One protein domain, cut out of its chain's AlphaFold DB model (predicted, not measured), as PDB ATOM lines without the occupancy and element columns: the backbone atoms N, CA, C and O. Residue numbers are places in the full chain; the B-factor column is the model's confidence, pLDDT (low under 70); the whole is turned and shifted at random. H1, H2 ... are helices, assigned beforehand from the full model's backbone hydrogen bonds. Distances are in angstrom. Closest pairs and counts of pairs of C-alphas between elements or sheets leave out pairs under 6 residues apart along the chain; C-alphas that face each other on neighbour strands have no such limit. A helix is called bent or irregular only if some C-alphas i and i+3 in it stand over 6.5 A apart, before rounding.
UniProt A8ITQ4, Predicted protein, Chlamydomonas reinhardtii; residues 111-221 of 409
ATOM      1  N   LYS A 111     -50.997  33.531  24.891       51.81
ATOM      2  CA  LYS A 111     -50.119  32.591  24.179       51.81
ATOM      3  C   LYS A 111     -49.915  31.306  24.979       51.81
ATOM      4  O   LYS A 111     -49.761  30.242  24.392       51.81
ATOM      5  N   SER A 112     -49.942  31.403  26.306       51.66
ATOM      6  CA  SER A 112     -49.780  30.270  27.211       51.66
ATOM      7  C   SER A 112     -51.034  29.419  27.401       51.66
ATOM      8  O   SER A 112     -50.890  28.296  27.852       51.66
ATOM      9  N   THR A 113     -52.247  29.879  27.081       53.19
ATOM     10  CA  THR A 113     -53.466  29.084  27.342       53.19
ATOM     11  C   THR A 113     -53.946  28.320  26.109       53.19
ATOM     12  O   THR A 113     -54.140  27.110  26.186       53.19
ATOM     13  N   LEU A 114     -54.033  28.970  24.944       52.25
ATOM     14  CA  LEU A 114     -54.487  28.324  23.699       52.25
ATOM     15  C   LEU A 114     -53.437  27.386  23.082       52.25
ATOM     16  O   LEU A 114     -53.778  26.329  22.552       52.25
ATOM     17  N   SER A 115     -52.145  27.717  23.211       54.66
ATOM     18  CA  SER A 115     -51.062  26.816  22.788       54.66
ATOM     19  C   SER A 115     -51.038  25.537  23.627       54.66
ATOM     20  O   SER A 115     -50.763  24.463  23.097       54.66
ATOM     21  N   VAL A 116     -51.376  25.630  24.921       56.78
ATOM     22  CA  VAL A 116     -51.344  24.490  25.843       56.78
ATOM     23  C   VAL A 116     -52.452  23.489  25.532       56.78
ATOM     24  O   VAL A 116     -52.157  22.302  25.483       56.78
ATOM     25  N   GLU A 117     -53.681  23.911  25.222       53.88
ATOM     26  CA  GLU A 117     -54.759  22.958  24.900       53.88
ATOM     27  C   GLU A 117     -54.515  22.194  23.588       53.88
ATOM     28  O   GLU A 117     -54.631  20.965  23.551       53.88
ATOM     29  N   ALA A 118     -54.076  22.882  22.527       55.47
ATOM     30  CA  ALA A 118     -53.723  22.227  21.263       55.47
ATOM     31  C   ALA A 118     -52.458  21.350  21.388       55.47
ATOM     32  O   ALA A 118     -52.340  20.307  20.729       55.47
ATOM     33  N   HIS A 119     -51.511  21.722  22.264       55.12
ATOM     34  CA  HIS A 119     -50.369  20.865  22.591       55.12
ATOM     35  C   HIS A 119     -50.776  19.622  23.367       55.12
ATOM     36  O   HIS A 119     -50.325  18.538  23.010       55.12
ATOM     37  N   VAL A 120     -51.629  19.753  24.384       63.69
ATOM     38  CA  VAL A 120     -52.082  18.623  25.203       63.69
ATOM     39  C   VAL A 120     -52.827  17.610  24.335       63.69
ATOM     40  O   VAL A 120     -52.538  16.417  24.417       63.69
ATOM     41  N   ALA A 121     -53.694  18.066  23.424       62.84
ATOM     42  CA  ALA A 121     -54.455  17.182  22.539       62.84
ATOM     43  C   ALA A 121     -53.581  16.417  21.522       62.84
ATOM     44  O   ALA A 121     -53.840  15.247  21.249       62.84
ATOM     45  N   SER A 122     -52.527  17.044  20.981       55.56
ATOM     46  CA  SER A 122     -51.617  16.404  20.010       55.56
ATOM     47  C   SER A 122     -50.474  15.612  20.657       55.56
ATOM     48  O   SER A 122     -49.968  14.659  20.058       55.56
ATOM     49  N   MET A 123     -50.081  15.957  21.887       60.31
ATOM     50  CA  MET A 123     -49.122  15.181  22.676       60.31
ATOM     51  C   MET A 123     -49.748  13.919  23.252       60.31
ATOM     52  O   MET A 123     -49.050  12.917  23.334       60.31
ATOM     53  N   LEU A 124     -51.039  13.929  23.591       73.69
ATOM     54  CA  LEU A 124     -51.731  12.791  24.202       73.69
ATOM     55  C   LEU A 124     -51.523  11.458  23.467       73.69
ATOM     56  O   LEU A 124     -51.057  10.527  24.112       73.69
ATOM     57  N   PRO A 125     -51.776  11.321  22.150       69.12
ATOM     58  CA  PRO A 125     -51.608  10.036  21.468       69.12
ATOM     59  C   PRO A 125     -50.138   9.619  21.320       69.12
ATOM     60  O   PRO A 125     -49.837   8.430  21.349       69.12
ATOM     61  N   PHE A 126     -49.207  10.568  21.194       60.50
ATOM     62  CA  PHE A 126     -47.782  10.252  21.062       60.50
ATOM     63  C   PHE A 126     -47.147   9.899  22.410       60.50
ATOM     64  O   PHE A 126     -46.472   8.882  22.514       60.50
ATOM     65  N   ALA A 127     -47.425  10.688  23.449       64.31
ATOM     66  CA  ALA A 127     -47.058  10.382  24.823       64.31
ATOM     67  C   ALA A 127     -47.708   9.072  25.267       64.31
ATOM     68  O   ALA A 127     -47.058   8.272  25.918       64.31
ATOM     69  N   TYR A 128     -48.947   8.795  24.853       75.44
ATOM     70  CA  TYR A 128     -49.583   7.503  25.091       75.44
ATOM     71  C   TYR A 128     -48.817   6.366  24.417       75.44
ATOM     72  O   TYR A 128     -48.532   5.375  25.071       75.44
ATOM     73  N   MET A 129     -48.414   6.507  23.150       72.69
ATOM     74  CA  MET A 129     -47.626   5.477  22.463       72.69
ATOM     75  C   MET A 129     -46.236   5.285  23.082       72.69
ATOM     76  O   MET A 129     -45.809   4.145  23.233       72.69
ATOM     77  N   GLU A 130     -45.552   6.360  23.477       68.44
ATOM     78  CA  GLU A 130     -44.215   6.310  24.083       68.44
ATOM     79  C   GLU A 130     -44.256   5.790  25.530       68.44
ATOM     80  O   GLU A 130     -43.459   4.942  25.924       68.44
ATOM     81  N   VAL A 131     -45.251   6.207  26.315       73.06
ATOM     82  CA  VAL A 131     -45.526   5.645  27.643       73.06
ATOM     83  C   VAL A 131     -45.972   4.193  27.520       73.06
ATOM     84  O   VAL A 131     -45.558   3.380  28.335       73.06
ATOM     85  N   CYS A 132     -46.746   3.816  26.497       71.94
ATOM     86  CA  CYS A 132     -47.100   2.421  26.241       71.94
ATOM     87  C   CYS A 132     -45.874   1.589  25.865       71.94
ATOM     88  O   CYS A 132     -45.728   0.491  26.393       71.94
ATOM     89  N   THR A 133     -44.972   2.067  25.004       69.94
ATOM     90  CA  THR A 133     -43.751   1.318  24.665       69.94
ATOM     91  C   THR A 133     -42.803   1.227  25.854       69.94
ATOM     92  O   THR A 133     -42.279   0.145  26.111       69.94
ATOM     93  N   MET A 134     -42.659   2.294  26.646       70.62
ATOM     94  CA  MET A 134     -41.905   2.267  27.903       70.62
ATOM     95  C   MET A 134     -42.573   1.400  28.976       70.62
ATOM     96  O   MET A 134     -41.866   0.703  29.692       70.62
ATOM     97  N   MET A 135     -43.904   1.352  29.072       73.19
ATOM     98  CA  MET A 135     -44.619   0.409  29.947       73.19
ATOM     99  C   MET A 135     -44.473  -1.025  29.458       73.19
ATOM    100  O   MET A 135     -44.405  -1.928  30.279       73.19
ATOM    101  N   VAL A 136     -44.423  -1.265  28.149       76.88
ATOM    102  CA  VAL A 136     -44.252  -2.613  27.596       76.88
ATOM    103  C   VAL A 136     -42.814  -3.086  27.783       76.88
ATOM    104  O   VAL A 136     -42.607  -4.204  28.244       76.88
ATOM    105  N   GLN A 137     -41.811  -2.254  27.495       69.56
ATOM    106  CA  GLN A 137     -40.401  -2.593  27.725       69.56
ATOM    107  C   GLN A 137     -40.054  -2.615  29.212       69.56
ATOM    108  O   GLN A 137     -39.465  -3.581  29.688       69.56
ATOM    109  N   GLY A 138     -40.451  -1.585  29.955       73.56
ATOM    110  CA  GLY A 138     -40.304  -1.510  31.404       73.56
ATOM    111  C   GLY A 138     -41.086  -2.614  32.100       73.56
ATOM    112  O   GLY A 138     -40.563  -3.238  33.011       73.56
ATOM    113  N   GLY A 139     -42.282  -2.943  31.617       76.56
ATOM    114  CA  GLY A 139     -43.087  -4.069  32.081       76.56
ATOM    115  C   GLY A 139     -42.448  -5.413  31.759       76.56
ATOM    116  O   GLY A 139     -42.423  -6.275  32.623       76.56
ATOM    117  N   ALA A 140     -41.863  -5.598  30.574       74.75
ATOM    118  CA  ALA A 140     -41.137  -6.820  30.228       74.75
ATOM    119  C   ALA A 140     -39.869  -6.996  31.079       74.75
ATOM    120  O   ALA A 140     -39.609  -8.097  31.564       74.75
ATOM    121  N   LEU A 141     -39.114  -5.917  31.309       74.25
ATOM    122  CA  LEU A 141     -37.947  -5.916  32.191       74.25
ATOM    123  C   LEU A 141     -38.351  -6.139  33.646       74.25
ATOM    124  O   LEU A 141     -37.746  -6.969  34.317       74.25
ATOM    125  N   ALA A 142     -39.408  -5.478  34.117       72.69
ATOM    126  CA  ALA A 142     -39.966  -5.681  35.447       72.69
ATOM    127  C   ALA A 142     -40.474  -7.114  35.608       72.69
ATOM    128  O   ALA A 142     -40.200  -7.723  36.629       72.69
ATOM    129  N   LEU A 143     -41.124  -7.696  34.597       77.94
ATOM    130  CA  LEU A 143     -41.580  -9.084  34.614       77.94
ATOM    131  C   LEU A 143     -40.394 -10.055  34.648       77.94
ATOM    132  O   LEU A 143     -40.410 -11.009  35.419       77.94
ATOM    133  N   GLN A 144     -39.335  -9.807  33.870       81.38
ATOM    134  CA  GLN A 144     -38.097 -10.587  33.946       81.38
ATOM    135  C   GLN A 144     -37.449 -10.474  35.327       81.38
ATOM    136  O   GLN A 144     -37.025 -11.487  35.881       81.38
ATOM    137  N   HIS A 145     -37.424  -9.274  35.908       76.56
ATOM    138  CA  HIS A 145     -36.895  -9.039  37.247       76.56
ATOM    139  C   HIS A 145     -37.751  -9.724  38.314       76.56
ATOM    140  O   HIS A 145     -37.203 -10.397  39.177       76.56
ATOM    141  N   VAL A 146     -39.079  -9.631  38.208       76.19
ATOM    142  CA  VAL A 146     -40.074 -10.297  39.056       76.19
ATOM    143  C   VAL A 146     -39.893 -11.799  39.003       76.19
ATOM    144  O   VAL A 146     -39.828 -12.441  40.045       76.19
ATOM    145  N   LEU A 147     -39.740 -12.375  37.813       79.81
ATOM    146  CA  LEU A 147     -39.515 -13.806  37.651       79.81
ATOM    147  C   LEU A 147     -38.156 -14.228  38.210       79.81
ATOM    148  O   LEU A 147     -38.083 -15.243  38.899       79.81
ATOM    149  N   LEU A 148     -37.093 -13.452  37.969       82.25
ATOM    150  CA  LEU A 148     -35.757 -13.721  38.505       82.25
ATOM    151  C   LEU A 148     -35.755 -13.671  40.039       82.25
ATOM    152  O   LEU A 148     -35.238 -14.581  40.682       82.25
ATOM    153  N   TRP A 149     -36.385 -12.650  40.618       73.62
ATOM    154  CA  TRP A 149     -36.512 -12.458  42.060       73.62
ATOM    155  C   TRP A 149     -37.451 -13.460  42.710       73.62
ATOM    156  O   TRP A 149     -37.128 -13.971  43.773       73.62
ATOM    157  N   THR A 150     -38.565 -13.809  42.069       72.69
ATOM    158  CA  THR A 150     -39.448 -14.886  42.534       72.69
ATOM    159  C   THR A 150     -38.677 -16.195  42.557       72.69
ATOM    160  O   THR A 150     -38.767 -16.935  43.529       72.69
ATOM    161  N   LYS A 151     -37.860 -16.470  41.532       78.44
ATOM    162  CA  LYS A 151     -36.997 -17.655  41.504       78.44
ATOM    163  C   LYS A 151     -35.943 -17.600  42.612       78.44
ATOM    164  O   LYS A 151     -35.740 -18.599  43.292       78.44
ATOM    165  N   LEU A 152     -35.307 -16.447  42.821       75.31
ATOM    166  CA  LEU A 152     -34.309 -16.248  43.873       75.31
ATOM    167  C   LEU A 152     -34.923 -16.429  45.267       75.31
ATOM    168  O   LEU A 152     -34.388 -17.194  46.057       75.31
ATOM    169  N   HIS A 153     -36.073 -15.814  45.545       67.69
ATOM    170  CA  HIS A 153     -36.814 -15.994  46.795       67.69
ATOM    171  C   HIS A 153     -37.319 -17.419  46.969       67.69
ATOM    172  O   HIS A 153     -37.247 -17.946  48.072       67.69
ATOM    173  N   TYR A 154     -37.790 -18.056  45.897       69.69
ATOM    174  CA  TYR A 154     -38.217 -19.452  45.922       69.69
ATOM    175  C   TYR A 154     -37.069 -20.388  46.312       69.69
ATOM    176  O   TYR A 154     -37.283 -21.337  47.058       69.69
ATOM    177  N   TYR A 155     -35.853 -20.123  45.827       74.31
ATOM    178  CA  TYR A 155     -34.669 -20.896  46.204       74.31
ATOM    179  C   TYR A 155     -34.089 -20.499  47.567       74.31
ATOM    180  O   TYR A 155     -33.507 -21.349  48.234       74.31
ATOM    181  N   ALA A 156     -34.227 -19.236  47.978       66.69
ATOM    182  CA  ALA A 156     -33.639 -18.714  49.210       66.69
ATOM    183  C   ALA A 156     -34.522 -18.907  50.454       66.69
ATOM    184  O   ALA A 156     -33.992 -18.956  51.561       66.69
ATOM    185  N   ARG A 157     -35.851 -19.028  50.312       64.81
ATOM    186  CA  ARG A 157     -36.752 -19.324  51.436       64.81
ATOM    187  C   ARG A 157     -36.949 -20.825  51.583       64.81
ATOM    188  O   ARG A 157     -37.748 -21.436  50.878       64.81
ATOM    189  N   GLN A 158     -36.246 -21.388  52.556       67.00
ATOM    190  CA  GLN A 158     -36.484 -22.747  53.036       67.00
ATOM    191  C   GLN A 158     -37.690 -22.818  54.003       67.00
ATOM    192  O   GLN A 158     -38.290 -23.879  54.139       67.00
ATOM    193  N   ASP A 159     -38.112 -21.677  54.566       64.75
ATOM    194  CA  ASP A 159     -39.188 -21.541  55.567       64.75
ATOM    195  C   ASP A 159     -40.564 -21.303  54.914       64.75
ATOM    196  O   ASP A 159     -41.214 -20.271  55.093       64.75
ATOM    197  N   ARG A 160     -40.983 -22.231  54.048       61.53
ATOM    198  CA  ARG A 160     -42.171 -22.062  53.194       61.53
ATOM    199  C   ARG A 160     -43.500 -22.274  53.925       61.53
ATOM    200  O   ARG A 160     -44.521 -21.765  53.468       61.53
ATOM    201  N   ASP A 161     -43.478 -23.005  55.032       69.38
ATOM    202  CA  ASP A 161     -44.697 -23.470  55.699       69.38
ATOM    203  C   ASP A 161     -45.276 -22.438  56.685       69.38
ATOM    204  O   ASP A 161     -46.464 -22.499  56.999       69.38
ATOM    205  N   ASP A 162     -44.485 -21.443  57.101       70.81
ATOM    206  CA  ASP A 162     -44.887 -20.469  58.129       70.81
ATOM    207  C   ASP A 162     -45.631 -19.239  57.576       70.81
ATOM    208  O   ASP A 162     -46.290 -18.523  58.331       70.81
ATOM    209  N   PHE A 163     -45.585 -18.989  56.260       71.19
ATOM    210  CA  PHE A 163     -46.199 -17.805  55.643       71.19
ATOM    211  C   PHE A 163     -47.201 -18.186  54.546       71.19
ATOM    212  O   PHE A 163     -46.831 -18.493  53.409       71.19
ATOM    213  N   ALA A 164     -48.498 -18.103  54.869       75.19
ATOM    214  CA  ALA A 164     -49.596 -18.402  53.943       75.19
ATOM    215  C   ALA A 164     -49.576 -17.536  52.664       75.19
ATOM    216  O   ALA A 164     -50.003 -18.001  51.600       75.19
ATOM    217  N   ASP A 165     -48.999 -16.332  52.738       70.50
ATOM    218  CA  ASP A 165     -48.905 -15.361  51.636       70.50
ATOM    219  C   ASP A 165     -48.030 -15.829  50.461       70.50
ATOM    220  O   ASP A 165     -48.107 -15.271  49.368       70.50
ATOM    221  N   PHE A 166     -47.233 -16.888  50.638       70.75
ATOM    222  CA  PHE A 166     -46.376 -17.457  49.585       70.75
ATOM    223  C   PHE A 166     -46.736 -18.909  49.235       70.75
ATOM    224  O   PHE A 166     -45.978 -19.609  48.551       70.75
ATOM    225  N   SER A 167     -47.906 -19.374  49.686       78.19
ATOM    226  CA  SER A 167     -48.382 -20.747  49.467       78.19
ATOM    227  C   SER A 167     -48.662 -21.048  47.990       78.19
ATOM    228  O   SER A 167     -48.382 -22.147  47.507       78.19
ATOM    229  N   THR A 168     -49.159 -20.061  47.237       83.38
ATOM    230  CA  THR A 168     -49.491 -20.196  45.813       83.38
ATOM    231  C   THR A 168     -48.707 -19.206  44.960       83.38
ATOM    232  O   THR A 168     -48.463 -18.074  45.368       83.38
ATOM    233  N   LEU A 169     -48.363 -19.606  43.728       77.19
ATOM    234  CA  LEU A 169     -47.698 -18.724  42.753       77.19
ATOM    235  C   LEU A 169     -48.467 -17.411  42.543       77.19
ATOM    236  O   LEU A 169     -47.855 -16.365  42.352       77.19
ATOM    237  N   TRP A 170     -49.800 -17.467  42.608       81.75
ATOM    238  CA  TRP A 170     -50.657 -16.297  42.455       81.75
ATOM    239  C   TRP A 170     -50.559 -15.330  43.638       81.75
ATOM    240  O   TRP A 170     -50.485 -14.127  43.421       81.75
ATOM    241  N   HIS A 171     -50.497 -15.835  44.876       78.06
ATOM    242  CA  HIS A 171     -50.290 -14.977  46.049       78.06
ATOM    243  C   HIS A 171     -48.883 -14.371  46.068       78.06
ATOM    244  O   HIS A 171     -48.742 -13.184  46.353       78.06
ATOM    245  N   SER A 172     -47.854 -15.120  45.656       78.06
ATOM    246  CA  SER A 172     -46.499 -14.574  45.482       78.06
ATOM    247  C   SER A 172     -46.451 -13.475  44.415       78.06
ATOM    248  O   SER A 172     -45.781 -12.463  44.594       78.06
ATOM    249  N   PHE A 173     -47.185 -13.643  43.312       77.88
ATOM    250  CA  PHE A 173     -47.298 -12.609  42.284       77.88
ATOM    251  C   PHE A 173     -48.058 -11.374  42.792       77.88
ATOM    252  O   PHE A 173     -47.591 -10.254  42.607       77.88
ATOM    253  N   ALA A 174     -49.194 -11.566  43.468       80.81
ATOM    254  CA  ALA A 174     -50.009 -10.478  44.006       80.81
ATOM    255  C   ALA A 174     -49.282  -9.683  45.104       80.81
ATOM    256  O   ALA A 174     -49.310  -8.455  45.083       80.81
ATOM    257  N   SER A 175     -48.585 -10.363  46.019       77.06
ATOM    258  CA  SER A 175     -47.755  -9.717  47.046       77.06
ATOM    259  C   SER A 175     -46.585  -8.953  46.426       77.06
ATOM    260  O   SER A 175     -46.319  -7.820  46.813       77.06
ATOM    261  N   MET A 176     -45.938  -9.501  45.392       76.56
ATOM    262  CA  MET A 176     -44.883  -8.790  44.667       76.56
ATOM    263  C   MET A 176     -45.405  -7.570  43.895       76.56
ATOM    264  O   MET A 176     -44.737  -6.539  43.843       76.56
ATOM    265  N   PHE A 177     -46.613  -7.651  43.336       76.06
ATOM    266  CA  PHE A 177     -47.273  -6.511  42.705       76.06
ATOM    267  C   PHE A 177     -47.658  -5.429  43.725       76.06
ATOM    268  O   PHE A 177     -47.431  -4.248  43.476       76.06
ATOM    269  N   ALA A 178     -48.168  -5.813  44.899       82.00
ATOM    270  CA  ALA A 178     -48.433  -4.882  45.998       82.00
ATOM    271  C   ALA A 178     -47.148  -4.180  46.473       82.00
ATOM    272  O   ALA A 178     -47.155  -2.966  46.683       82.00
ATOM    273  N   TYR A 179     -46.028  -4.911  46.535       77.56
ATOM    274  CA  TYR A 179     -44.714  -4.323  46.798       77.56
ATOM    275  C   TYR A 179     -44.275  -3.340  45.707       77.56
ATOM    276  O   TYR A 179     -43.716  -2.295  46.023       77.56
ATOM    277  N   MET A 180     -44.577  -3.612  44.434       74.81
ATOM    278  CA  MET A 180     -44.298  -2.670  43.343       74.81
ATOM    279  C   MET A 180     -45.124  -1.372  43.462       74.81
ATOM    280  O   MET A 180     -44.655  -0.308  43.067       74.81
ATOM    281  N   LEU A 181     -46.328  -1.438  44.040       79.69
ATOM    282  CA  LEU A 181     -47.188  -0.281  44.329       79.69
ATOM    283  C   LEU A 181     -46.807   0.471  45.621       79.69
ATOM    284  O   LEU A 181     -47.592   1.279  46.109       79.69
ATOM    285  N   GLN A 182     -45.629   0.196  46.189       81.38
ATOM    286  CA  GLN A 182     -45.154   0.749  47.462       81.38
ATOM    287  C   GLN A 182     -46.053   0.455  48.680       81.38
ATOM    288  O   GLN A 182     -45.933   1.109  49.718       81.38
ATOM    289  N   MET A 183     -46.925  -0.557  48.615       82.06
ATOM    290  CA  MET A 183     -47.648  -1.046  49.794       82.06
ATOM    291  C   MET A 183     -46.759  -2.021  50.573       82.06
ATOM    292  O   MET A 183     -46.916  -3.240  50.497       82.06
ATOM    293  N   PHE A 184     -45.768  -1.476  51.280       80.25
ATOM    294  CA  PHE A 184     -44.778  -2.267  52.007       80.25
ATOM    295  C   PHE A 184     -45.280  -2.683  53.393       80.25
ATOM    296  O   PHE A 184     -45.474  -1.845  54.271       80.25
ATOM    297  N   ASP A 185     -45.403  -3.992  53.615       85.25
ATOM    298  CA  ASP A 185     -45.481  -4.555  54.962       85.25
ATOM    299  C   ASP A 185     -44.074  -4.931  55.458       85.25
ATOM    300  O   ASP A 185     -43.474  -5.922  55.027       85.25
ATOM    301  N   TYR A 186     -43.536  -4.113  56.364       83.69
ATOM    302  CA  TYR A 186     -42.215  -4.323  56.962       83.69
ATOM    303  C   TYR A 186     -42.166  -5.535  57.897       83.69
ATOM    304  O   TYR A 186     -41.088  -6.097  58.108       83.69
ATOM    305  N   SER A 187     -43.306  -5.961  58.450       85.81
ATOM    306  CA  SER A 187     -43.353  -7.071  59.406       85.81
ATOM    307  C   SER A 187     -42.865  -8.379  58.770       85.81
ATOM    308  O   SER A 187     -42.101  -9.128  59.379       85.81
ATOM    309  N   VAL A 188     -43.193  -8.594  57.494       82.75
ATOM    310  CA  VAL A 188     -42.755  -9.752  56.699       82.75
ATOM    311  C   VAL A 188     -41.242  -9.744  56.444       82.75
ATOM    312  O   VAL A 188     -40.620 -10.807  56.371       82.75
ATOM    313  N   LEU A 189     -40.627  -8.562  56.322       81.88
ATOM    314  CA  LEU A 189     -39.186  -8.428  56.086       81.88
ATOM    315  C   LEU A 189     -38.379  -8.714  57.364       81.88
ATOM    316  O   LEU A 189     -37.368  -9.425  57.319       81.88
ATOM    317  N   TYR A 190     -38.854  -8.196  58.502       85.81
ATOM    318  CA  TYR A 190     -38.214  -8.375  59.808       85.81
ATOM    319  C   TYR A 190     -38.311  -9.807  60.336       85.81
ATOM    320  O   TYR A 190     -37.376 -10.268  60.985       85.81
ATOM    321  N   ASN A 191     -39.386 -10.528  60.005       85.62
ATOM    322  CA  ASN A 191     -39.582 -11.923  60.405       85.62
ATOM    323  C   ASN A 191     -38.832 -12.941  59.517       85.62
ATOM    324  O   ASN A 191     -39.057 -14.142  59.637       85.62
ATOM    325  N   SER A 192     -37.959 -12.496  58.605       83.12
ATOM    326  CA  SER A 192     -37.186 -13.400  57.744       83.12
ATOM    327  C   SER A 192     -35.964 -13.998  58.452       83.12
ATOM    328  O   SER A 192     -35.400 -13.400  59.364       83.12
ATOM    329  N   THR A 193     -35.497 -15.160  57.983       86.81
ATOM    330  CA  THR A 193     -34.307 -15.872  58.496       86.81
ATOM    331  C   THR A 193     -33.051 -14.987  58.509       86.81
ATOM    332  O   THR A 193     -32.179 -15.124  59.369       86.81
ATOM    333  N   HIS A 194     -32.959 -14.049  57.556       84.31
ATOM    334  CA  HIS A 194     -31.850 -13.108  57.399       84.31
ATOM    335  C   HIS A 194     -32.365 -11.678  57.147       84.31
ATOM    336  O   HIS A 194     -32.294 -11.186  56.013       84.31
ATOM    337  N   PRO A 195     -32.826 -10.973  58.199       86.69
ATOM    338  CA  PRO A 195     -33.481  -9.671  58.054       86.69
ATOM    339  C   PRO A 195     -32.534  -8.612  57.482       86.69
ATOM    340  O   PRO A 195     -32.953  -7.751  56.715       86.69
ATOM    341  N   PHE A 196     -31.234  -8.711  57.778       88.44
ATOM    342  CA  PHE A 196     -30.225  -7.790  57.254       88.44
ATOM    343  C   PHE A 196     -30.083  -7.867  55.727       88.44
ATOM    344  O   PHE A 196     -30.087  -6.838  55.055       88.44
ATOM    345  N   MET A 197     -29.993  -9.079  55.166       82.62
ATOM    346  CA  MET A 197     -29.868  -9.256  53.717       82.62
ATOM    347  C   MET A 197     -31.141  -8.813  53.003       82.62
ATOM    348  O   MET A 197     -31.047  -8.112  52.001       82.62
ATOM    349  N   ALA A 198     -32.314  -9.160  53.544       82.44
ATOM    350  CA  ALA A 198     -33.599  -8.743  52.991       82.44
ATOM    351  C   ALA A 198     -33.746  -7.211  52.974       82.44
ATOM    352  O   ALA A 198     -34.143  -6.648  51.957       82.44
ATOM    353  N   MET A 199     -33.345  -6.533  54.055       87.12
ATOM    354  CA  MET A 199     -33.344  -5.068  54.138       87.12
ATOM    355  C   MET A 199     -32.387  -4.428  53.121       87.12
ATOM    356  O   MET A 199     -32.742  -3.445  52.474       87.12
ATOM    357  N   LEU A 200     -31.187  -4.990  52.939       88.00
ATOM    358  CA  LEU A 200     -30.202  -4.483  51.976       88.00
ATOM    359  C   LEU A 200     -30.688  -4.650  50.529       88.00
ATOM    360  O   LEU A 200     -30.622  -3.711  49.738       88.00
ATOM    361  N   LEU A 201     -31.215  -5.830  50.198       81.69
ATOM    362  CA  LEU A 201     -31.827  -6.148  48.905       81.69
ATOM    363  C   LEU A 201     -33.008  -5.219  48.594       81.69
ATOM    364  O   LEU A 201     -33.121  -4.720  47.476       81.69
ATOM    365  N   PHE A 202     -33.837  -4.938  49.600       82.62
ATOM    366  CA  PHE A 202     -34.938  -3.988  49.504       82.62
ATOM    367  C   PHE A 202     -34.455  -2.560  49.224       82.62
ATOM    368  O   PHE A 202     -34.940  -1.907  48.304       82.62
ATOM    369  N   MET A 203     -33.447  -2.089  49.961       88.62
ATOM    370  CA  MET A 203     -32.900  -0.742  49.782       88.62
ATOM    371  C   MET A 203     -32.234  -0.561  48.411       88.62
ATOM    372  O   MET A 203     -32.390   0.481  47.777       88.62
ATOM    373  N   ALA A 204     -31.531  -1.587  47.924       83.75
ATOM    374  CA  ALA A 204     -30.956  -1.594  46.582       83.75
ATOM    375  C   ALA A 204     -32.037  -1.589  45.487       83.75
ATOM    376  O   ALA A 204     -31.887  -0.889  44.485       83.75
ATOM    377  N   TYR A 205     -33.125  -2.341  45.682       83.19
ATOM    378  CA  TYR A 205     -34.272  -2.345  44.774       83.19
ATOM    379  C   TYR A 205     -34.936  -0.965  44.691       83.19
ATOM    380  O   TYR A 205     -35.099  -0.446  43.587       83.19
ATOM    381  N   GLU A 206     -35.241  -0.338  45.830       84.75
ATOM    382  CA  GLU A 206     -35.870   0.990  45.862       84.75
ATOM    383  C   GLU A 206     -34.979   2.047  45.187       84.75
ATOM    384  O   GLU A 206     -35.454   2.853  44.388       84.75
ATOM    385  N   LEU A 207     -33.661   1.994  45.424       86.69
ATOM    386  CA  LEU A 207     -32.696   2.873  44.756       86.69
ATOM    387  C   LEU A 207     -32.698   2.671  43.233       86.69
ATOM    388  O   LEU A 207     -32.689   3.644  42.479       86.69
ATOM    389  N   MET A 208     -32.722   1.419  42.770       84.19
ATOM    390  CA  MET A 208     -32.756   1.095  41.342       84.19
ATOM    391  C   MET A 208     -34.036   1.620  40.683       84.19
ATOM    392  O   MET A 208     -33.964   2.241  39.622       84.19
ATOM    393  N   VAL A 209     -35.195   1.412  41.316       82.25
ATOM    394  CA  VAL A 209     -36.488   1.917  40.829       82.25
ATOM    395  C   VAL A 209     -36.490   3.443  40.781       82.25
ATOM    396  O   VAL A 209     -36.890   4.011  39.766       82.25
ATOM    397  N   ALA A 210     -35.976   4.117  41.813       83.31
ATOM    398  CA  ALA A 210     -35.876   5.574  41.837       83.31
ATOM    399  C   ALA A 210     -35.006   6.123  40.689       83.31
ATOM    400  O   ALA A 210     -35.409   7.067  40.008       83.31
ATOM    401  N   VAL A 211     -33.848   5.505  40.420       83.75
ATOM    402  CA  VAL A 211     -32.972   5.885  39.292       83.75
ATOM    403  C   VAL A 211     -33.661   5.647  37.946       83.75
ATOM    404  O   VAL A 211     -33.581   6.494  37.056       83.75
ATOM    405  N   LEU A 212     -34.371   4.527  37.787       82.19
ATOM    406  CA  LEU A 212     -35.125   4.230  36.566       82.19
ATOM    407  C   LEU A 212     -36.245   5.251  36.322       82.19
ATOM    408  O   LEU A 212     -36.362   5.762  35.208       82.19
ATOM    409  N   LEU A 213     -37.028   5.585  37.353       80.50
ATOM    410  CA  LEU A 213     -38.089   6.594  37.261       80.50
ATOM    411  C   LEU A 213     -37.526   7.973  36.908       80.50
ATOM    412  O   LEU A 213     -38.074   8.655  36.043       80.50
ATOM    413  N   LEU A 214     -36.406   8.359  37.522       83.38
ATOM    414  CA  LEU A 214     -35.732   9.621  37.233       83.38
ATOM    415  C   LEU A 214     -35.251   9.679  35.776       83.38
ATOM    416  O   LEU A 214     -35.495  10.672  35.094       83.38
ATOM    417  N   ASN A 215     -34.646   8.604  35.264       83.88
ATOM    418  CA  ASN A 215     -34.185   8.537  33.874       83.88
ATOM    419  C   ASN A 215     -35.338   8.644  32.869       83.88
ATOM    420  O   ASN A 215     -35.227   9.366  31.879       83.88
ATOM    421  N   ILE A 216     -36.455   7.961  33.134       82.81
ATOM    422  CA  ILE A 216     -37.648   8.034  32.282       82.81
ATOM    423  C   ILE A 216     -38.244   9.445  32.314       82.81
ATOM    424  O   ILE A 216     -38.577   9.993  31.266       82.81
ATOM    425  N   MET A 217     -38.329  10.073  33.488       83.75
ATOM    426  CA  MET A 217     -38.843  11.437  33.620       83.75
ATOM    427  C   MET A 217     -37.985  12.450  32.852       83.75
ATOM    428  O   MET A 217     -38.533  13.297  32.146       83.75
ATOM    429  N   ILE A 218     -36.654  12.349  32.944       88.50
ATOM    430  CA  ILE A 218     -35.739  13.213  32.183       88.50
ATOM    431  C   ILE A 218     -35.927  12.988  30.683       88.50
ATOM    432  O   ILE A 218     -36.091  13.958  29.949       88.50
ATOM    433  N   ALA A 219     -35.970  11.731  30.231       84.06
ATOM    434  CA  ALA A 219     -36.181  11.413  28.820       84.06
ATOM    435  C   ALA A 219     -37.496  12.008  28.287       84.06
ATOM    436  O   ALA A 219     -37.502  12.649  27.234       84.06
ATOM    437  N   LEU A 220     -38.588  11.873  29.047       82.19
ATOM    438  CA  LEU A 220     -39.891  12.448  28.703       82.19
ATOM    439  C   LEU A 220     -39.853  13.980  28.666       82.19
ATOM    440  O   LEU A 220     -40.363  14.578  27.718       82.19
ATOM    441  N   MET A 221     -39.223  14.630  29.650       86.00
ATOM    442  CA  MET A 221     -39.087  16.090  29.666       86.00
ATOM    443  C   MET A 221     -38.246  16.607  28.497       86.00
ATOM    444  O   MET A 221     -38.637  17.576  27.850       86.00
TER     445      MET A 221
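What this domain is: This is residues 111 to 221 of the 409 residues of the protein "Predicted protein" of Chlamydomonas reinhardtii (UniProt A8ITQ4). Two long helices, H1b and H4, run side by side in opposite directions with a gap between them, and the chain turns from one to the other at one end through a long link and the short helices H2 and H3. At the other end residues 111 to 126, with the arm H1a, stick out free and lengthen the whole. The printed part has 111 residues with four named helices, H1, H2, H3 and H4 in chain order, and no named strand: all helix. It is loose, with a radius of gyration of the C-alphas of 19.0 A, and a rod spanning 63 by 25 by 19 A.

Where its parts are: H1, residues 111 to 156, was assigned as one helix by its hydrogen bonds but is bent: C-alphas 122 and 125 are 6.5 A apart. Its arms are H1a, residues 111 to 122, 16.8 A long from C-alpha 111 at (-50.119, 32.591, 24.179), and H1b, residues 125 to 156, 43.8 A long. H2 is residues 169 to 180, 16.4 A, and H3 residues 186 to 190, 6.4 A. H4, residues 195 to 221, measures 38.7 A and ends at C-alpha 221, (-39.087, 16.090, 29.666).

How they stand to each other: H1a and H1b stand at a steep tilt of 60 degrees. H1b and H2 are close but not clearly touching, the closest C-alphas being those of Val 146 and Met 176, 7.5 A, at a steep tilt of 57 degrees, opposite ways. H1b and H4 are near each other, with 8 pairs of C-alphas within 10 A. H3 and H4 only just touch, only at the corner, with 3 pairs of C-alphas within 8 A, the closest those of Leu 189 and Pro 195, 6.2 A; H4 does so with residues 195 to 199 alone. H2 is apart from H3 and H4. Every O i to N i+4 pair is within hydrogen-bond range in H1b, H2, H3 and H4, and 6 of 8 in H1a.

The domain as a whole: The C-alphas farthest apart, of Lys 111 and Asp 161, are 64.5 A apart. The printed part has no cut. The link from H1 to H2 is long, 12 residues; the other two are tight. Mean pLDDT of the printed part is 75.4, and 27 residues are under 70, among them 111 to 123 and 156 to 161.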